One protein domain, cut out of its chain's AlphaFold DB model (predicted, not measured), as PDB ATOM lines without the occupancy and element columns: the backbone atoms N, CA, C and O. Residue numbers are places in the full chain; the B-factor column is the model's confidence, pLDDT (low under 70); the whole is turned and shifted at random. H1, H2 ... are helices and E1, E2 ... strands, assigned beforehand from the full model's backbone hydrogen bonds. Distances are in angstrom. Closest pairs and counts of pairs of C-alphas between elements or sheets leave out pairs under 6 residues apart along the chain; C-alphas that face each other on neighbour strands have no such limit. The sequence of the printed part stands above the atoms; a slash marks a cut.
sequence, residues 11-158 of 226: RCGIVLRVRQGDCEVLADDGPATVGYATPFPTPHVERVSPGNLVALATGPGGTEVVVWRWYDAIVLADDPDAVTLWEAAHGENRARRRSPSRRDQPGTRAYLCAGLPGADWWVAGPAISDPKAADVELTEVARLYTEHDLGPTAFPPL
ATOM      1  N   ARG A  11     138.462 166.002  85.258       94.50
ATOM      2  CA  ARG A  11     138.273 164.822  84.417       94.50
ATOM      3  C   ARG A  11     137.811 163.642  85.256       94.50
ATOM      4  O   ARG A  11     137.895 163.675  86.482       94.50
ATOM      5  N   CYS A  12     137.341 162.598  84.594       97.00
ATOM      6  CA  CYS A  12     136.916 161.373  85.254       97.00
ATOM      7  C   CYS A  12     138.054 160.348  85.339       97.00
ATOM      8  O   CYS A  12     138.937 160.301  84.482       97.00
ATOM      9  N   GLY A  13     137.983 159.483  86.346       97.50
ATOM     10  CA  GLY A  13     138.783 158.265  86.441       97.50
ATOM     11  C   GLY A  13     137.987 157.137  87.091       97.50
ATOM     12  O   GLY A  13     137.092 157.394  87.895       97.50
ATOM     13  N   ILE A  14     138.299 155.887  86.748       98.19
ATOM     14  CA  ILE A  14     137.701 154.699  87.377       98.19
ATOM     15  C   ILE A  14     138.663 154.164  88.425       98.19
ATOM     16  O   ILE A  14     139.821 153.887  88.129       98.19
ATOM     17  N   VAL A  15     138.190 153.965  89.646       97.94
ATOM     18  CA  VAL A  15     139.011 153.451  90.740       97.94
ATOM     19  C   VAL A  15     139.363 151.983  90.504       97.94
ATOM     20  O   VAL A  15     138.492 151.139  90.312       97.94
ATOM     21  N   LEU A  16     140.654 151.669  90.578       97.81
ATOM     22  CA  LEU A  16     141.202 150.318  90.475       97.81
ATOM     23  C   LEU A  16     141.553 149.745  91.852       97.81
ATOM     24  O   LEU A  16     141.302 148.572  92.125       97.81
ATOM     25  N   ARG A  17     142.141 150.569  92.730       97.12
ATOM     26  CA  ARG A  17     142.548 150.195  94.095       97.12
ATOM     27  C   ARG A  17     142.403 151.374  95.043       97.12
ATOM     28  O   ARG A  17     142.583 152.511  94.628       97.12
ATOM     29  N   VAL A  18     142.141 151.096  96.320       96.62
ATOM     30  CA  VAL A  18     141.894 152.125  97.342       96.62
ATOM     31  C   VAL A  18     142.802 151.919  98.546       96.62
ATOM     32  O   VAL A  18     143.000 150.794  99.006       96.62
ATOM     33  N   ARG A  19     143.340 153.021  99.065       95.38
ATOM     34  CA  ARG A  19     144.051 153.115 100.339       95.38
ATOM     35  C   ARG A  19     143.521 154.314 101.119       95.38
ATOM     36  O   ARG A  19     142.827 155.173 100.591       95.38
ATOM     37  N   GLN A  20     143.885 154.405 102.395       92.50
ATOM     38  CA  GLN A  20     143.405 155.488 103.253       92.50
ATOM     39  C   GLN A  20     143.896 156.885 102.832       92.50
ATOM     40  O   GLN A  20     143.287 157.863 103.236       92.50
ATOM     41  N   GLY A  21     144.972 157.016 102.049       91.88
ATOM     42  CA  GLY A  21     145.509 158.319 101.613       91.88
ATOM     43  C   GLY A  21     145.482 158.561 100.102       91.88
ATOM     44  O   GLY A  21     145.612 159.705  99.670       91.88
ATOM     45  N   ASP A  22     145.305 157.506  99.310       95.94
ATOM     46  CA  ASP A  22     145.361 157.541  97.852       95.94
ATOM     47  C   ASP A  22     144.513 156.429  97.231       95.94
ATOM     48  O   ASP A  22     144.131 155.460  97.894       95.94
ATOM     49  N   CYS A  23     144.242 156.560  95.940       97.31
ATOM     50  CA  CYS A  23     143.743 155.474  95.117       97.31
ATOM     51  C   CYS A  23     144.509 155.384  93.799       97.31
ATOM     52  O   CYS A  23     145.096 156.350  93.313       97.31
ATOM     53  N   GLU A  24     144.494 154.190  93.221       98.12
ATOM     54  CA  GLU A  24     144.891 153.970  91.838       98.12
ATOM     55  C   GLU A  24     143.645 154.109  90.967       98.12
ATOM     56  O   GLU A  24     142.621 153.485  91.260       98.12
ATOM     57  N   VAL A  25     143.724 154.911  89.911       97.94
ATOM     58  CA  VAL A  25     142.627 155.179  88.981       97.94
ATOM     59  C   VAL A  25     143.066 154.894  87.555       97.94
ATOM     60  O   VAL A  25     144.195 155.197  87.187       97.94
ATOM     61  N   LEU A  26     142.174 154.341  86.741       97.44
ATOM     62  CA  LEU A  26     142.292 154.357  85.292       97.44
ATOM     63  C   LEU A  26     141.748 155.693  84.791       97.44
ATOM     64  O   LEU A  26     140.550 155.955  84.915       97.44
ATOM     65  N   ALA A  27     142.631 156.511  84.231       91.25
ATOM     66  CA  ALA A  27     142.286 157.721  83.507       91.25
ATOM     67  C   ALA A  27     142.762 157.600  82.050       91.25
ATOM     68  O   ALA A  27     143.265 156.565  81.614       91.25
ATOM     69  N   ASP A  28     142.606 158.682  81.303       85.62
ATOM     70  CA  ASP A  28     142.892 158.770  79.869       85.62
ATOM     71  C   ASP A  28     144.297 158.366  79.464       85.62
ATOM     72  O   ASP A  28     144.502 157.688  78.460       85.62
ATOM     73  N   ASP A  29     145.259 158.812  80.261       87.06
ATOM     74  CA  ASP A  29     146.681 158.617  80.011       87.06
ATOM     75  C   ASP A  29     147.160 157.270  80.580       87.06
ATOM     76  O   ASP A  29     148.353 156.965  80.568       87.06
ATOM     77  N   GLY A  30     146.221 156.458  81.082       92.31
ATOM     78  CA  GLY A  30     146.450 155.177  81.729       92.31
ATOM     79  C   GLY A  30     146.258 155.218  83.251       92.31
ATOM     80  O   GLY A  30     145.675 156.155  83.803       92.31
ATOM     81  N   PRO A  31     146.711 154.161  83.947       95.69
ATOM     82  CA  PRO A  31     146.641 154.084  85.399       95.69
ATOM     83  C   PRO A  31     147.513 155.142  86.089       95.69
ATOM     84  O   PRO A  31     148.686 155.304  85.752       95.69
ATOM     85  N   ALA A  32     146.971 155.810  87.104       94.50
ATOM     86  CA  ALA A  32     147.674 156.795  87.921       94.50
ATOM     87  C   ALA A  32     147.326 156.627  89.406       94.50
ATOM     88  O   ALA A  32     146.236 156.180  89.751       94.50
ATOM     89  N   THR A  33     148.246 156.992  90.302       96.31
ATOM     90  CA  THR A  33     147.953 157.106  91.740       96.31
ATOM     91  C   THR A  33     147.651 158.556  92.081       96.31
ATOM     92  O   THR A  33     148.472 159.434  91.822       96.31
ATOM     93  N   VAL A  34     146.491 158.797  92.685       95.44
ATOM     94  CA  VAL A  34     145.993 160.130  93.034       95.44
ATOM     95  C   VAL A  34     145.620 160.182  94.510       95.44
ATOM     96  O   VAL A  34     145.147 159.203  95.086       95.44
ATOM     97  N   GLY A  35     145.864 161.330  95.139       95.00
ATOM     98  CA  GLY A  35     145.440 161.571  96.518       95.00
ATOM     99  C   GLY A  35     143.970 161.973  96.596       95.00
ATOM    100  O   GLY A  35     143.327 162.232  95.579       95.00
ATOM    101  N   TYR A  36     143.452 162.097  97.811       93.12
ATOM    102  CA  TYR A  36     142.144 162.702  98.060       93.12
ATOM    103  C   TYR A  36     142.295 164.183  98.388       93.12
ATOM    104  O   TYR A  36     143.252 164.582  99.056       93.12
ATOM    105  N   ALA A  37     141.357 164.999  97.916       91.12
ATOM    106  CA  ALA A  37     141.272 166.394  98.313       91.12
ATOM    107  C   ALA A  37     141.044 166.491  99.830       91.12
ATOM    108  O   ALA A  37     140.325 165.674 100.399       91.12
ATOM    109  N   THR A  38     141.605 167.508 100.488       88.25
ATOM    110  CA  THR A  38     141.438 167.717 101.940       88.25
ATOM    111  C   THR A  38     139.979 167.662 102.431       88.25
ATOM    112  O   THR A  38     139.741 167.020 103.453       88.25
ATOM    113  N   PRO A  39     138.987 168.287 101.755       86.44
ATOM    114  CA  PRO A  39     137.592 168.228 102.200       86.44
ATOM    115  C   PRO A  39     136.897 166.895 101.880       86.44
ATOM    116  O   PRO A  39     135.727 166.716 102.223       86.44
ATOM    117  N   PHE A  40     137.565 165.964 101.195       87.75
ATOM    118  CA  PHE A  40     136.955 164.699 100.824       87.75
ATOM    119  C   PHE A  40     136.678 163.846 102.083       87.75
ATOM    120  O   PHE A  40     137.544 163.731 102.952       87.75
ATOM    121  N   PRO A  41     135.481 163.242 102.220       85.81
ATOM    122  CA  PRO A  41     135.100 162.564 103.456       85.81
ATOM    123  C   PRO A  41     136.008 161.384 103.819       85.81
ATOM    124  O   PRO A  41     136.230 160.486 103.008       85.81
ATOM    125  N   THR A  42     136.431 161.330 105.082       86.69
ATOM    126  CA  THR A  42     137.181 160.208 105.665       86.69
ATOM    127  C   THR A  42     136.260 159.268 106.467       86.69
ATOM    128  O   THR A  42     135.181 159.691 106.900       86.69
ATOM    129  N   PRO A  43     136.643 157.987 106.663       87.75
ATOM    130  CA  PRO A  43     137.811 157.303 106.091       87.75
ATOM    131  C   PRO A  43     137.607 156.900 104.620       87.75
ATOM    132  O   PRO A  43     136.546 156.420 104.236       87.75
ATOM    133  N   HIS A  44     138.631 157.069 103.776       89.88
ATOM    134  CA  HIS A  44     138.488 156.917 102.321       89.88
ATOM    135  C   HIS A  44     138.138 155.492 101.881       89.88
ATOM    136  O   HIS A  44     137.348 155.317 100.954       89.88
ATOM    137  N   VAL A  45     138.657 154.483 102.586       89.31
ATOM    138  CA  VAL A  45     138.394 153.062 102.297       89.31
ATOM    139  C   VAL A  45     136.930 152.651 102.500       89.31
ATOM    140  O   VAL A  45     136.520 151.612 102.001       89.31
ATOM    141  N   GLU A  46     136.134 153.460 103.204       87.38
ATOM    142  CA  GLU A  46     134.690 153.242 103.386       87.38
ATOM    143  C   GLU A  46     133.842 154.078 102.417       87.38
ATOM    144  O   GLU A  46     132.624 153.922 102.346       87.38
ATOM    145  N   ARG A  47     134.461 155.018 101.696       88.44
ATOM    146  CA  ARG A  47     133.773 155.973 100.810       88.44
ATOM    147  C   ARG A  47     134.042 155.712  99.340       88.44
ATOM    148  O   ARG A  47     133.284 156.182  98.494       88.44
ATOM    149  N   VAL A  48     135.129 155.013  99.034       93.38
ATOM    150  CA  VAL A  48     135.581 154.739  97.679       93.38
ATOM    151  C   VAL A  48     135.923 153.264  97.565       93.38
ATOM    152  O   VAL A  48     136.627 152.721  98.411       93.38
ATOM    153  N   SER A  49     135.451 152.643  96.490       94.75
ATOM    154  CA  SER A  49     135.654 151.230  96.179       94.75
ATOM    155  C   SER A  49     136.121 151.073  94.730       94.75
ATOM    156  O   SER A  49     135.845 151.953  93.908       94.75
ATOM    157  N   PRO A  50     136.812 149.973  94.381       96.62
ATOM    158  CA  PRO A  50     137.089 149.640  92.988       96.62
ATOM    159  C   PRO A  50     135.812 149.631  92.141       96.62
ATOM    160  O   PRO A  50     134.776 149.150  92.590       96.62
ATOM    161  N   GLY A  51     135.898 150.156  90.920       96.44
ATOM    162  CA  GLY A  51     134.762 150.326  90.015       96.44
ATOM    163  C   GLY A  51     134.046 151.671  90.147       96.44
ATOM    164  O   GLY A  51     133.427 152.095  89.174       96.44
ATOM    165  N   ASN A  52     134.181 152.379  91.277       96.88
ATOM    166  CA  ASN A  52     133.623 153.724  91.416       96.88
ATOM    167  C   ASN A  52     134.241 154.677  90.392       96.88
ATOM    168  O   ASN A  52     135.442 154.618  90.109       96.88
ATOM    169  N   LEU A  53     133.427 155.609  89.907       97.56
ATOM    170  CA  LEU A  53     133.907 156.744  89.135       97.56
ATOM    171  C   LEU A  53     134.280 157.872  90.095       97.56
ATOM    172  O   LEU A  53     133.588 158.120  91.083       97.56
ATOM    173  N   VAL A  54     135.355 158.589  89.804       96.62
ATOM    174  CA  VAL A  54     135.784 159.756  90.574       96.62
ATOM    175  C   VAL A  54     136.015 160.945  89.661       96.62
ATOM    176  O   VAL A  54     136.463 160.782  88.527       96.62
ATOM    177  N   ALA A  55     135.734 162.142  90.172       95.81
ATOM    178  CA  ALA A  55     136.204 163.367  89.541       95.81
ATOM    179  C   ALA A  55     137.590 163.699  90.094       95.81
ATOM    180  O   ALA A  55     137.790 163.743  91.314       95.81
ATOM    181  N   LEU A  56     138.526 163.933  89.184       95.06
ATOM    182  CA  LEU A  56     139.896 164.339  89.445       95.06
ATOM    183  C   LEU A  56     140.022 165.823  89.129       95.06
ATOM    184  O   LEU A  56     139.713 166.232  88.011       95.06
ATOM    185  N   ALA A  57     140.476 166.614  90.095       92.88
ATOM    186  CA  ALA A  57     140.830 168.007  89.873       92.88
ATOM    187  C   ALA A  57     142.338 168.133  89.679       92.88
ATOM    188  O   ALA A  57     143.108 167.641  90.506       92.88
ATOM    189  N   THR A  58     142.756 168.833  88.625       90.38
ATOM    190  CA  THR A  58     144.159 169.214  88.431       90.38
ATOM    191  C   THR A  58     144.447 170.543  89.126       90.38
ATOM    192  O   THR A  58     143.835 171.563  88.812       90.38
ATOM    193  N   GLY A  59     145.394 170.534  90.058       83.75
ATOM    194  CA  GLY A  59     145.869 171.718  90.768       83.75
ATOM    195  C   GLY A  59     147.214 172.236  90.256       83.75
ATOM    196  O   GLY A  59     147.742 171.762  89.242       83.75
ATOM    197  N   PRO A  60     147.816 173.196  90.981       78.50
ATOM    198  CA  PRO A  60     149.125 173.745  90.651       78.50
ATOM    199  C   PRO A  60     150.199 172.661  90.496       78.50
ATOM    200  O   PRO A  60     150.238 171.675  91.236       78.50
ATOM    201  N   GLY A  61     151.086 172.836  89.512       78.75
ATOM    202  CA  GLY A  61     152.141 171.862  89.212       78.75
ATOM    203  C   GLY A  61     151.636 170.541  88.615       78.75
ATOM    204  O   GLY A  61     152.386 169.570  88.606       78.75
ATOM    205  N   GLY A  62     150.382 170.486  88.149       84.31
ATOM    206  CA  GLY A  62     149.804 169.306  87.497       84.31
ATOM    207  C   GLY A  62     149.425 168.176  88.457       84.31
ATOM    208  O   GLY A  62     149.172 167.062  88.013       84.31
ATOM    209  N   THR A  63     149.398 168.435  89.769       87.06
ATOM    210  CA  THR A  63     148.988 167.420  90.751       87.06
ATOM    211  C   THR A  63     147.488 167.178  90.655       87.06
ATOM    212  O   THR A  63     146.715 168.131  90.705       87.06
ATOM    213  N   GLU A  64     147.074 165.914  90.609       92.31
ATOM    214  CA  GLU A  64     145.661 165.537  90.635       92.31
ATOM    215  C   GLU A  64     145.220 165.013  92.004       92.31
ATOM    216  O   GLU A  64     145.963 164.303  92.690       92.31
ATOM    217  N   VAL A  65     143.991 165.358  92.388       93.75
ATOM    218  CA  VAL A  65     143.325 164.836  93.588       93.75
ATOM    219  C   VAL A  65     141.872 164.472  93.298       93.75
ATOM    220  O   VAL A  65     141.212 165.104  92.473       93.75
ATOM    221  N   VAL A  66     141.359 163.469  94.007       95.00
ATOM    222  CA  VAL A  66     139.944 163.095  93.988       95.00
ATOM    223  C   VAL A  66     139.131 164.140  94.742       95.00
ATOM    224  O   VAL A  66     139.353 164.370  95.931       95.00
ATOM    225  N   VAL A  67     138.158 164.727  94.053       92.50
ATOM    226  CA  VAL A  67     137.272 165.776  94.581       92.50
ATOM    227  C   VAL A  67     135.815 165.331  94.702       92.50
ATOM    228  O   VAL A  67     135.050 165.898  95.483       92.50
ATOM    229  N   TRP A  68     135.426 164.295  93.959       93.81
ATOM    230  CA  TRP A  68     134.071 163.749  93.950       93.81
ATOM    231  C   TRP A  68     134.074 162.257  93.633       93.81
ATOM    232  O   TRP A  68     135.069 161.723  93.139       93.81
ATOM    233  N   ARG A  69     132.952 161.588  93.905       94.31
ATOM    234  CA  ARG A  69     132.755 160.162  93.636       94.31
ATOM    235  C   ARG A  69     131.324 159.863  93.193       94.31
ATOM    236  O   ARG A  69     130.377 160.410  93.753       94.31
ATOM    237  N   TRP A  70     131.193 158.923  92.269       95.44
ATOM    238  CA  TRP A  70     129.957 158.220  91.960       95.44
ATOM    239  C   TRP A  70     130.169 156.736  92.244       95.44
ATOM    240  O   TRP A  70     131.178 156.149  91.843       95.44
ATOM    241  N   TYR A  71     129.233 156.134  92.965       95.50
ATOM    242  CA  TYR A  71     129.305 154.731  93.330       95.50
ATOM    243  C   TYR A  71     128.903 153.856  92.156       95.50
ATOM    244  O   TYR A  71     127.944 154.153  91.447       95.50
ATOM    245  N   ASP A  72     129.617 152.759  91.970       96.62
ATOM    246  CA  ASP A  72     129.196 151.717  91.052       96.62
ATOM    247  C   ASP A  72     128.114 150.845  91.699       96.62
ATOM    248  O   ASP A  72     128.341 150.219  92.736       96.62
ATOM    249  N   ALA A  73     126.932 150.816  91.091       97.12
ATOM    250  CA  ALA A  73     125.779 150.106  91.617       97.12
ATOM    251  C   ALA A  73     125.136 149.215  90.549       97.12
ATOM    252  O   ALA A  73     125.141 149.522  89.358       97.12
ATOM    253  N   ILE A  74     124.541 148.107  90.985       97.94
ATOM    254  CA  ILE A  74     123.790 147.187  90.129       97.94
ATOM    255  C   ILE A  74     122.317 147.574  90.178       97.94
ATOM    256  O   ILE A  74     121.731 147.666  91.253       97.94
ATOM    257  N   VAL A  75     121.698 147.757  89.020       97.88
ATOM    258  CA  VAL A  75     120.264 148.017  88.893       97.88
ATOM    259  C   VAL A  75     119.499 146.752  89.279       97.88
ATOM    260  O   VAL A  75     119.685 145.698  88.674       97.88
ATOM    261  N   LEU A  76     118.628 146.846  90.279       98.12
ATOM    262  CA  LEU A  76     117.758 145.753  90.716       98.12
ATOM    263  C   LEU A  76     116.370 145.846  90.081       98.12
ATOM    264  O   LEU A  76     115.807 144.830  89.679       98.12
ATOM    265  N   ALA A  77     115.824 147.061  89.990       96.81
ATOM    266  CA  ALA A  77     114.516 147.333  89.405       96.81
ATOM    267  C   ALA A  77     114.450 148.752  88.826       96.81
ATOM    268  O   ALA A  77     115.031 149.684  89.382       96.81
ATOM    269  N   ASP A  78     113.701 148.913  87.737       94.50
ATOM    270  CA  ASP A  78     113.398 150.194  87.091       94.50
ATOM    271  C   ASP A  78     111.889 150.437  87.186       94.50
ATOM    272  O   ASP A  78     111.114 149.969  86.355       94.50
ATOM    273  N   ASP A  79     111.472 151.139  88.239       91.69
ATOM    274  CA  ASP A  79     110.081 151.555  88.424       91.69
ATOM    275  C   ASP A  79     109.832 152.899  87.716       91.69
ATOM    276  O   ASP A  79     110.771 153.674  87.504       91.69
ATOM    277  N   PRO A  80     108.577 153.273  87.402       87.94
ATOM    278  CA  PRO A  80     108.265 154.569  86.793       87.94
ATOM    279  C   PRO A  80     108.900 155.769  87.515       87.94
ATOM    280  O   PRO A  80     109.500 156.616  86.855       87.94
ATOM    281  N   ASP A  81     108.873 155.773  88.849       86.88
ATOM    282  CA  ASP A  81     109.261 156.934  89.664       86.88
ATOM    283  C   ASP A  81     110.679 156.854  90.246       86.88
ATOM    284  O   ASP A  81     111.219 157.853  90.721       86.88
ATOM    285  N   ALA A  82     111.295 155.668  90.246       92.00
ATOM    286  CA  ALA A  82     112.619 155.460  90.821       92.00
ATOM    287  C   ALA A  82     113.318 154.233  90.236       92.00
ATOM    288  O   ALA A  82     112.684 153.317  89.722       92.00
ATOM    289  N   VAL A  83     114.635 154.201  90.378       94.75
ATOM    290  CA  VAL A  83     115.455 153.015  90.154       94.75
ATOM    291  C   VAL A  83     115.848 152.471  91.521       94.75
ATOM    292  O   VAL A  83     116.292 153.224  92.389       94.75
ATOM    293  N   THR A  84     115.686 151.170  91.723       96.69
ATOM    294  CA  THR A  84     116.229 150.474  92.891       96.69
ATOM    295  C   THR A  84     117.564 149.861  92.490       96.69
ATOM    296  O   THR A  84     117.630 149.139  91.496       96.69
ATOM    297  N   LEU A  85     118.631 150.155  93.232       97.00
ATOM    298  CA  LEU A  85     119.989 149.690  92.956       97.00
ATOM    299  C   LEU A  85     120.611 149.067  94.198       97.00
ATOM    300  O   LEU A  85     120.316 149.482  95.312       97.00
ATOM    301  N   TRP A  86     121.524 148.125  94.011       97.19
ATOM    302  CA  TRP A  86     122.405 147.645  95.064       97.19
ATOM    303  C   TRP A  86     123.802 148.225  94.877       97.19
ATOM    304  O   TRP A  86     124.411 148.056  93.822       97.19
ATOM    305  N   GLU A  87     124.312 148.886  95.906       94.00
ATOM    306  CA  GLU A  87     125.677 149.394  95.985       94.00
ATOM    307  C   GLU A  87     126.395 148.686  97.140       94.00
ATOM    308  O   GLU A  87     125.800 148.421  98.185       94.00
ATOM    309  N   ALA A  88     127.663 148.329  96.950       89.56
ATOM    310  CA  ALA A  88     128.352 147.402  97.842       89.56
ATOM    311  C   ALA A  88     128.506 147.899  99.289       89.56
ATOM    312  O   ALA A  88     128.435 147.090 100.216       89.56
ATOM    313  N   ALA A  89     128.716 149.199  99.496       85.69
ATOM    314  CA  ALA A  89     128.924 149.777 100.822       85.69
ATOM    315  C   ALA A  89     127.613 150.167 101.534       85.69
ATOM    316  O   ALA A  89     127.545 150.127 102.762       85.69
ATOM    317  N   HIS A  90     126.571 150.528 100.786       88.25
ATOM    318  CA  HIS A  90     125.325 151.100 101.305       88.25
ATOM    319  C   HIS A  90     124.118 150.162 101.147       88.25
ATOM    320  O   HIS A  90     123.062 150.419 101.724       88.25
ATOM    321  N   GLY A  91     124.262 149.055 100.418       92.75
ATOM    322  CA  GLY A  91     123.206 148.081 100.173       92.75
ATOM    323  C   GLY A  91     122.187 148.565  99.143       92.75
ATOM    324  O   GLY A  91     122.534 149.170  98.130       92.75
ATOM    325  N   GLU A  92     120.915 148.253  99.380       95.75
ATOM    326  CA  GLU A  92     119.827 148.661  98.494       95.75
ATOM    327  C   GLU A  92     119.504 150.155  98.655       95.75
ATOM    328  O   GLU A  92     119.240 150.640  99.755       95.75
ATOM    329  N   ASN A  93     119.488 150.871  97.535       93.12
ATOM    330  CA  ASN A  93     119.210 152.292  97.430       93.12
ATOM    331  C   ASN A  93     118.081 152.529  96.430       93.12
ATOM    332  O   ASN A  93     118.042 151.925  95.359       93.12
ATOM    333  N   ARG A  94     117.191 153.465  96.756       93.69
ATOM    334  CA  ARG A  94     116.167 153.963  95.838       93.69
ATOM    335  C   ARG A  94     116.597 155.338  95.350       93.69
ATOM    336  O   ARG A  94     116.764 156.248  96.158       93.69
ATOM    337  N   ALA A  95     116.788 155.466  94.045       92.62
ATOM    338  CA  ALA A  95     117.365 156.643  93.423       92.62
ATOM    339  C   ALA A  95     116.439 157.208  92.344       92.62
ATOM    340  O   ALA A  95     115.774 156.467  91.618       92.62
ATOM    341  N   ARG A  96     116.403 158.532  92.213       90.69
ATOM    342  CA  ARG A  96     115.718 159.188  91.093       90.69
ATOM    343  C   ARG A  96     116.568 159.078  89.833       90.69
ATOM    344  O   ARG A  96     117.791 159.047  89.902       90.69
ATOM    345  N   ARG A  97     115.937 159.065  88.663       88.00
ATOM    346  CA  ARG A  97     116.677 159.199  87.402       88.00
ATOM    347  C   ARG A  97     116.988 160.661  87.162       88.00
ATOM    348  O   ARG A  97     116.101 161.499  87.316       88.00
ATOM    349  N   ARG A  98     118.204 160.954  86.709       82.50
ATOM    350  CA  ARG A  98     118.511 162.284  86.175       82.50
ATOM    351  C   ARG A  98     117.752 162.561  84.880       82.50
ATOM    352  O   ARG A  98     117.150 163.617  84.740       82.50
ATOM    353  N   SER A  99     117.746 161.591  83.967       82.25
ATOM    354  CA  SER A  99     117.000 161.655  82.706       82.25
ATOM    355  C   SER A  99     115.737 160.796  82.819       82.25
ATOM    356  O   SER A  99     115.852 159.573  82.762       82.25
ATOM    357  N   PRO A 100     114.530 161.383  82.949       80.44
ATOM    358  CA  PRO A 100     113.291 160.617  83.127       80.44
ATOM    359  C   PRO A 100     112.959 159.679  81.959       80.44
ATOM    360  O   PRO A 100     112.257 158.687  82.136       80.44
ATOM    361  N   SER A 101     113.450 159.999  80.758       82.88
ATOM    362  CA  SER A 101     113.278 159.189  79.549       82.88
ATOM    363  C   SER A 101     114.196 157.970  79.502       82.88
ATOM    364  O   SER A 101     113.922 157.026  78.759       82.88
ATOM    365  N   ARG A 102     115.287 157.975  80.272       85.81
ATOM    366  CA  ARG A 102     116.232 156.868  80.303       85.81
ATOM    367  C   ARG A 102     115.646 155.725  81.122       85.81
ATOM    368  O   ARG A 102     115.065 155.937  82.181       85.81
ATOM    369  N   ARG A 103     115.815 154.511  80.613       88.94
ATOM    370  CA  ARG A 103     115.467 153.274  81.308       88.94
ATOM    371  C   ARG A 103     116.731 152.478  81.554       88.94
ATOM    372  O   ARG A 103     117.578 152.377  80.668       88.94
ATOM    373  N   ASP A 104     116.827 151.921  82.746       90.38
ATOM    374  CA  ASP A 104     117.933 151.106  83.205       90.38
ATOM    375  C   ASP A 104     117.450 149.661  83.322       90.38
ATOM    376  O   ASP A 104     116.424 149.366  83.930       90.38
ATOM    377  N   GLN A 105     118.146 148.724  82.685       93.25
ATOM    378  CA  GLN A 105     117.719 147.326  82.717       93.25
ATOM    379  C   GLN A 105     118.196 146.665  84.016       93.25
ATOM    380  O   GLN A 105     119.375 146.803  84.359       93.25
ATOM    381  N   PRO A 106     117.348 145.905  84.732       96.88
ATOM    382  CA  PRO A 106     117.799 145.094  85.856       96.88
ATOM    383  C   PRO A 106     118.994 144.200  85.496       96.88
ATOM    384  O   PRO A 106     119.059 143.631  84.407       96.88
ATOM    385  N   GLY A 107     119.954 144.089  86.411       96.81
ATOM    386  CA  GLY A 107     121.219 143.381  86.216       96.81
ATOM    387  C   GLY A 107     122.310 144.197  85.517       96.81
ATOM    388  O   GLY A 107     123.461 143.759  85.497       96.81
ATOM    389  N   THR A 108     122.000 145.380  84.976       96.88
ATOM    390  CA  THR A 108     123.024 146.307  84.463       96.88
ATOM    391  C   THR A 108     123.669 147.117  85.586       96.88
ATOM    392  O   THR A 108     123.183 147.131  86.718       96.88
ATOM    393  N   ARG A 109     124.795 147.773  85.286       97.44
ATOM    394  CA  ARG A 109     125.493 148.660  86.224       97.44
ATOM    395  C   ARG A 109     125.244 150.125  85.882       97.44
ATOM    396  O   ARG A 109     125.223 150.502  84.708       97.44
ATOM    397  N   ALA A 110     125.109 150.950  86.908       96.88
ATOM    398  CA  ALA A 110     124.900 152.384  86.799       96.88
ATOM    399  C   ALA A 110     125.685 153.134  87.878       96.88
ATOM    400  O   ALA A 110     125.898 152.628  88.980       96.88
ATOM    401  N   TYR A 111     126.090 154.360  87.557       96.19
ATOM    402  CA  TYR A 111     126.712 155.255  88.518       96.19
ATOM    403  C   TYR A 111     125.643 155.935  89.371       96.19
ATOM    404  O   TYR A 111     124.759 156.631  88.867       96.19
ATOM    405  N   LEU A 112     125.745 155.719  90.677       94.19
ATOM    406  CA  LEU A 112     124.867 156.231  91.713       94.19
ATOM    407  C   LEU A 112     125.556 157.396  92.431       94.19
ATOM    408  O   LEU A 112     126.699 157.282  92.871       94.19
ATOM    409  N   CYS A 113     124.862 158.517  92.584       90.62
ATOM    410  CA  CYS A 113     125.383 159.680  93.288       90.62
ATOM    411  C   CYS A 113     124.600 159.939  94.576       90.62
ATOM    412  O   CYS A 113     123.371 159.850  94.594       90.62
ATOM    413  N   ALA A 114     125.325 160.322  95.626       80.06
ATOM    414  CA  ALA A 114     124.765 160.938  96.822       80.06
ATOM    415  C   ALA A 114     125.470 162.269  97.074       80.06
ATOM    416  O   ALA A 114     126.700 162.314  97.110       80.06
ATOM    417  N   GLY A 115     124.700 163.321  97.352       62.72
ATOM    418  CA  GLY A 115     125.232 164.450  98.115       62.72
ATOM    419  C   GLY A 115     125.567 165.730  97.359       62.72
ATOM    420  O   GLY A 115     126.437 166.466  97.813       62.72
ATOM    421  N   LEU A 116     124.833 166.082  96.303       57.94
ATOM    422  CA  LEU A 116     124.593 167.516  96.092       57.94
ATOM    423  C   LEU A 116     123.705 167.982  97.260       57.94
ATOM    424  O   LEU A 116     122.791 167.242  97.646       57.94
ATOM    425  N   PRO A 117     123.983 169.147  97.871       43.94
ATOM    426  CA  PRO A 117     123.206 169.642  99.003       43.94
ATOM    427  C   PRO A 117     121.691 169.584  98.739       43.94
ATOM    428  O   PRO A 117     121.206 170.135  97.754       43.94
ATOM    429  N   GLY A 118     120.949 168.901  99.622       44.78
ATOM    430  CA  GLY A 118     119.483 168.814  99.580       44.78
ATOM    431  C   GLY A 118     118.876 167.696  98.722       44.78
ATOM    432  O   GLY A 118     117.655 167.674  98.577       44.78
ATOM    433  N   ALA A 119     119.669 166.778  98.162       53.09
ATOM    434  CA  ALA A 119     119.157 165.800  97.203       53.09
ATOM    435  C   ALA A 119     119.234 164.335  97.684       53.09
ATOM    436  O   ALA A 119     120.249 163.879  98.214       53.09
ATOM    437  N   ASP A 120     118.127 163.612  97.465       76.94
ATOM    438  CA  ASP A 120     118.032 162.146  97.528       76.94
ATOM    439  C   ASP A 120     119.069 161.494  96.593       76.94
ATOM    440  O   ASP A 120     119.658 162.158  95.749       76.94
ATOM    441  N   TRP A 121     119.264 160.179  96.678       89.12
ATOM    442  CA  TRP A 121     120.081 159.448  95.704       89.12
ATOM    443  C   TRP A 121     119.576 159.646  94.262       89.12
ATOM    444  O   TRP A 121     118.364 159.635  94.019       89.12
ATOM    445  N   TRP A 122     120.485 159.741  93.287       90.62
ATOM    446  CA  TRP A 122     120.126 159.682  91.863       90.62
ATOM    447  C   TRP A 122     121.064 158.814  91.034       90.62
ATOM    448  O   TRP A 122     122.249 158.655  91.331       90.62
ATOM    449  N   VAL A 123     120.509 158.276  89.954       93.56
ATOM    450  CA  VAL A 123     121.250 157.598  88.895       93.56
ATOM    451  C   VAL A 123     121.801 158.655  87.947       93.56
ATOM    452  O   VAL A 123     121.029 159.356  87.287       93.56
ATOM    453  N   ALA A 124     123.125 158.765  87.901       91.81
ATOM    454  CA  ALA A 124     123.844 159.692  87.034       91.81
ATOM    455  C   ALA A 124     123.902 159.155  85.596       91.81
ATOM    456  O   ALA A 124     123.350 159.739  84.669       91.81
ATOM    457  N   GLY A 125     124.482 157.964  85.437       92.62
ATOM    458  CA  GLY A 125     124.970 157.445  84.157       92.62
ATOM    459  C   GLY A 125     124.991 155.918  84.125       92.62
ATOM    460  O   GLY A 125     124.858 155.291  85.178       92.62
ATOM    461  N   PRO A 126     125.121 155.271  82.957       95.12
ATOM    462  CA  PRO A 126     125.488 153.860  82.921       95.12
ATOM    463  C   PRO A 126     126.927 153.722  83.426       95.12
ATOM    464  O   PRO A 126     127.761 154.592  83.171       95.12
ATOM    465  N   ALA A 127     127.236 152.634  84.131       96.06
ATOM    466  CA  ALA A 127     128.622 152.356  84.477       96.06
ATOM    467  C   ALA A 127     129.333 151.800  83.241       96.06
ATOM    468  O   ALA A 127     128.917 150.789  82.671       96.06
ATOM    469  N   ILE A 128     130.402 152.467  82.819       95.12
ATOM    470  CA  ILE A 128     131.134 152.147  81.592       95.12
ATOM    471  C   ILE A 128     132.634 152.036  81.856       95.12
ATOM    472  O   ILE A 128     133.132 152.525  82.868       95.12
ATOM    473  N   SER A 129     133.353 151.387  80.940       92.94
ATOM    474  CA  SER A 129     134.796 151.141  81.066       92.94
ATOM    475  C   SER A 129     135.677 152.311  80.625       92.94
ATOM    476  O   SER A 129     136.841 152.350  81.006       92.94
ATOM    477  N   ASP A 130     135.140 153.237  79.828       94.06
ATOM    478  CA  ASP A 130     135.835 154.460  79.425       94.06
ATOM    479  C   ASP A 130     135.390 155.627  80.325       94.06
ATOM    480  O   ASP A 130     134.250 156.075  80.196       94.06
ATOM    481  N   PRO A 131     136.240 156.141  81.232       93.50
ATOM    482  CA  PRO A 131     135.857 157.234  82.121       93.50
ATOM    483  C   PRO A 131     135.448 158.519  81.383       93.50
ATOM    484  O   PRO A 131     134.623 159.262  81.912       93.50
ATOM    485  N   LYS A 132     135.975 158.802  80.182       91.94
ATOM    486  CA  LYS A 132     135.648 160.030  79.424       91.94
ATOM    487  C   LYS A 132     134.235 160.057  78.893       91.94
ATOM    488  O   LYS A 132     133.635 161.122  78.794       91.94
ATOM    489  N   ALA A 133     133.741 158.893  78.502       93.50
ATOM    490  CA  ALA A 133     132.409 158.751  77.943       93.50
ATOM    491  C   ALA A 133     131.330 158.691  79.037       93.50
ATOM    492  O   ALA A 133     130.158 158.484  78.724       93.50
ATOM    493  N   ALA A 134     131.710 158.798  80.320       93.62
ATOM    494  CA  ALA A 134     130.784 158.631  81.424       93.62
ATOM    495  C   ALA A 134     129.820 159.820  81.463       93.62
ATOM    496  O   ALA A 134     130.220 160.958  81.703       93.62
ATOM    497  N   ASP A 135     128.541 159.533  81.243       92.38
ATOM    498  CA  ASP A 135     127.464 160.514  81.329       92.38
ATOM    499  C   ASP A 135     127.130 160.785  82.803       92.38
ATOM    500  O   ASP A 135     126.286 160.120  83.402       92.38
ATOM    501  N   VAL A 136     127.887 161.690  83.425       92.00
ATOM    502  CA  VAL A 136     127.764 162.071  84.841       92.00
ATOM    503  C   VAL A 136     127.794 163.591  85.007       92.00
ATOM    504  O   VAL A 136     128.076 164.340  84.074       92.00
ATOM    505  N   GLU A 137     127.500 164.078  86.210       89.88
ATOM    506  CA  GLU A 137     127.373 165.507  86.529       89.88
ATOM    507  C   GLU A 137     128.735 166.215  86.701       89.88
ATOM    508  O   GLU A 137     128.957 166.940  87.672       89.88
ATOM    509  N   LEU A 138     129.699 165.985  85.803       90.94
ATOM    510  CA  LEU A 138     131.051 166.542  85.960       90.94
ATOM    511  C   LEU A 138     131.047 168.081  85.923       90.94
ATOM    512  O   LEU A 138     131.796 168.721  86.660       90.94
ATOM    513  N   THR A 139     130.173 168.675  85.107       89.12
ATOM    514  CA  THR A 139     129.997 170.132  85.010       89.12
ATOM    515  C   THR A 139     129.433 170.716  86.303       89.12
ATOM    516  O   THR A 139     129.887 171.762  86.762       89.12
ATOM    517  N   GLU A 140     128.466 170.048  86.926       87.75
ATOM    518  CA  GLU A 140     127.874 170.473  88.191       87.75
ATOM    519  C   GLU A 140     128.859 170.309  89.354       87.75
ATOM    520  O   GLU A 140     128.912 171.173  90.225       87.75
ATOM    521  N   VAL A 141     129.702 169.268  89.341       88.75
ATOM    522  CA  VAL A 141     130.823 169.145  90.288       88.75
ATOM    523  C   VAL A 141     131.828 170.282  90.084       88.75
ATOM    524  O   VAL A 141     132.260 170.889  91.063       88.75
ATOM    525  N   ALA A 142     132.169 170.625  88.838       88.69
ATOM    526  CA  ALA A 142     133.048 171.762  88.554       88.69
ATOM    527  C   ALA A 142     132.455 173.069  89.093       88.69
ATOM    528  O   ALA A 142     133.159 173.836  89.746       88.69
ATOM    529  N   ARG A 143     131.150 173.274  88.887       85.69
ATOM    530  CA  ARG A 143     130.396 174.422  89.393       85.69
ATOM    531  C   ARG A 143     130.382 174.481  90.922       85.69
ATOM    532  O   ARG A 143     130.633 175.539  91.481       85.69
ATOM    533  N   LEU A 144     130.155 173.354  91.600       83.19
ATOM    534  CA  LEU A 144     130.234 173.272  93.061       83.19
ATOM    535  C   LEU A 144     131.615 173.728  93.561       83.19
ATOM    536  O   LEU A 144     131.710 174.473  94.533       83.19
ATOM    537  N   TYR A 145     132.686 173.303  92.889       78.00
ATOM    538  CA  TYR A 145     134.049 173.638  93.294       78.00
ATOM    539  C   TYR A 145     134.449 175.089  93.006       78.00
ATOM    540  O   TYR A 145     135.245 175.642  93.767       78.00
ATOM    541  N   THR A 146     133.906 175.709  91.954       79.38
ATOM    542  CA  THR A 146     134.152 177.126  91.643       79.38
ATOM    543  C   THR A 146     133.268 178.074  92.438       79.38
ATOM    544  O   THR A 146     133.771 179.040  92.998       79.38
ATOM    545  N   GLU A 147     131.960 177.822  92.509       81.50
ATOM    546  CA  GLU A 147     131.006 178.745  93.137       81.50
ATOM    547  C   GLU A 147     131.126 178.781  94.662       81.50
ATOM    548  O   GLU A 147     130.793 179.793  95.276       81.50
ATOM    549  N   HIS A 148     131.630 177.707  95.274       73.81
ATOM    550  CA  HIS A 148     131.842 177.629  96.720       73.81
ATOM    551  C   HIS A 148     133.313 177.751  97.135       73.81
ATOM    552  O   HIS A 148     133.636 177.459  98.283       73.81
ATOM    553  N   ASP A 149     134.196 178.165  96.216       71.19
ATOM    554  CA  ASP A 149     135.629 178.378  96.471       71.19
ATOM    555  C   ASP A 149     136.317 177.172  97.152       71.19
ATOM    556  O   ASP A 149     137.138 177.287  98.063       71.19
ATOM    557  N   LEU A 150     135.954 175.958  96.720       74.44
ATOM    558  CA  LEU A 150     136.503 174.713  97.272       74.44
ATOM    559  C   LEU A 150     137.817 174.306  96.589       74.44
ATOM    560  O   LEU A 150     138.543 173.456  97.103       74.44
ATOM    561  N   GLY A 151     138.159 174.923  95.455       72.50
ATOM    562  CA  GLY A 151     139.415 174.693  94.736       72.50
ATOM    563  C   GLY A 151     140.665 174.894  95.608       72.50
ATOM    564  O   GLY A 151     141.455 173.954  95.737       72.50
ATOM    565  N   PRO A 152     140.843 176.056  96.268       75.06
ATOM    566  CA  PRO A 152     142.001 176.313  97.127       75.06
ATOM    567  C   PRO A 152     142.131 175.349  98.314       75.06
ATOM    568  O   PRO A 152     143.239 175.068  98.759       75.06
ATOM    569  N   THR A 153     141.018 174.813  98.823       76.69
ATOM    570  CA  THR A 153     141.033 173.870  99.959       76.69
ATOM    571  C   THR A 153     141.316 172.428  99.534       76.69
ATOM    572  O   THR A 153     141.813 171.629 100.336       76.69
ATOM    573  N   ALA A 154     141.065 172.087  98.266       76.19
ATOM    574  CA  ALA A 154     141.350 170.765  97.717       76.19
ATOM    575  C   ALA A 154     142.852 170.451  97.684       76.19
ATOM    576  O   ALA A 154     143.247 169.298  97.870       76.19
ATOM    577  N   PHE A 155     143.683 171.479  97.496       77.44
ATOM    578  CA  PHE A 155     145.135 171.365  97.429       77.44
ATOM    579  C   PHE A 155     145.758 172.013  98.667       77.44
ATOM    580  O   PHE A 155     145.834 173.239  98.732       77.44
ATOM    581  N   PRO A 156     146.240 171.240  99.657       61.19
ATOM    582  CA  PRO A 156     146.988 171.845 100.746       61.19
ATOM    583  C   PRO A 156     148.225 172.564 100.176       61.19
ATOM    584  O   PRO A 156     148.855 172.045  99.244       61.19
ATOM    585  N   PRO A 157     148.602 173.738 100.715       57.28
ATOM    586  CA  PRO A 157     149.796 174.441 100.272       57.28
ATOM    587  C   PRO A 157     151.013 173.532 100.435       57.28
ATOM    588  O   PRO A 157     151.192 172.878 101.468       57.28
ATOM    589  N   LEU A 158     151.850 173.480  99.396       55.94
ATOM    590  CA  LEU A 158     153.100 172.728  99.416       55.94
ATOM    591  C   LEU A 158     154.000 173.320 100.506       55.94
ATOM    592  O   LEU A 158     154.685 174.318 100.298       55.94
TER     593      LEU A 158
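What this domain is: This is residues 11 to 158 of the 226 residues of an uncharacterized protein of Actinocatenispora sera (UniProt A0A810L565). Two small barrels of five strands each sit end to end along the longest axis and share one long strand, E5, which runs from one barrel into the other. E1, E2, E3, E4 and the first part of E5 ring one barrel, E6, E7, E8, E9 and the last part of E5 ring the other, and each ring is closed by a short parallel pairing; H1 packs on the outside of the first barrel over E4, and H2 only grazes the sheet. The printed part has 148 residues, with nine named strands followed by two named helices, and its class is mostly strand. The strands make one branched, strongly twisted sheet of mixed pairing with no single order across it. The whole is compact, with a radius of gyration of the C-alphas of 15.1 A, yet elongated, spanning 50 by 30 by 27 A.

How they stand to each other: Begin with E5, residues 64 to 78, which bends by 65 degrees at residue 75. On one side of it look for E3, residues 30 to 36, beside 64 to 66, and E8, residues 109 to 113, beside 70 to 75. On the other side find E4, residues 53 to 58, beside 64 to 70, and E6, residues 83 to 87, beside 73 to 78. E4 and E5 form an antiparallel hairpin, with N 55 and O 68 at 3.1 A; E3 and E5 are parallel, with N 66 and O 35 at 2.8 A, within hydrogen-bond range. E1, residues 11 to 18, bends by 60 degrees at residue 15; it is antiparallel to E4, with N 13 and O 54 at 3.0 A. E1, E2, residues 22 to 27, and E3 are a meander, each strand the antiparallel neighbour of the one before; N 25 and O 32 of the hairpin E2 and E3 are 2.8 A apart. With E4 they make a Greek key, the first strand the antiparallel neighbour of the fourth. E4, E5, E6 and E7, residues 91 to 97, are a second meander, and E5, E6, E7 and E8 a second Greek key. Check the hairpin E6 and E7 at N 85 and O 93, 2.8 A, and E5 and E8 at N 73 and O 110, 3.0 A. E9, residues 122 to 126, is antiparallel to E8, a hairpin with N 111 and O 125 at 2.8 A, and parallel to E7, with N 123 and O 96 at 2.8 A. E1, E2 and E3 are apart from E6, E7, E8 and E9. H1, residues 138 to 147, is on the sheet at a height of 9.8 A; it lies over E4, and only just not over E5, on which 2 of its C-alphas fall. It runs slantwise to the strands, at 44 degrees to E4 on the local plane; the closest C-alphas of the two, those of Ala 55 and Leu 138, are 7.0 A apart. H2, residues 151 to 154, is close to H1 but not clearly touching, the closest C-alphas being those of Tyr 145 and Gly 151, 5.7 A apart. In H1 every O i to N i+4 pair is within hydrogen-bond range; H2 is too short for one.

Where its parts are: Find C-alpha 64 at (145.661, 165.537, 90.635); from there E5 runs 35.9 A to C-alpha 78 at (113.398, 150.194, 87.091). E1 begins at C-alpha 11, (138.273, 164.822, 84.417). E1 and E3 each measure 18.5 A, E7 18.1 A, E4 16.2 A, E2 14.7 A and H1 14.2 A; E8, E6, E9 and H2 are shorter.

The domain as a whole: The two C-alphas farthest apart are those of Pro 80 and Leu 158, at 50.0 A. The printed part has no cut. The links E3 to E4, E7 to E8 and E9 to H1 are long. The mean pLDDT of the printed part is 88.9; look for values under 70 at residues 115 to 119 and 156 to 158.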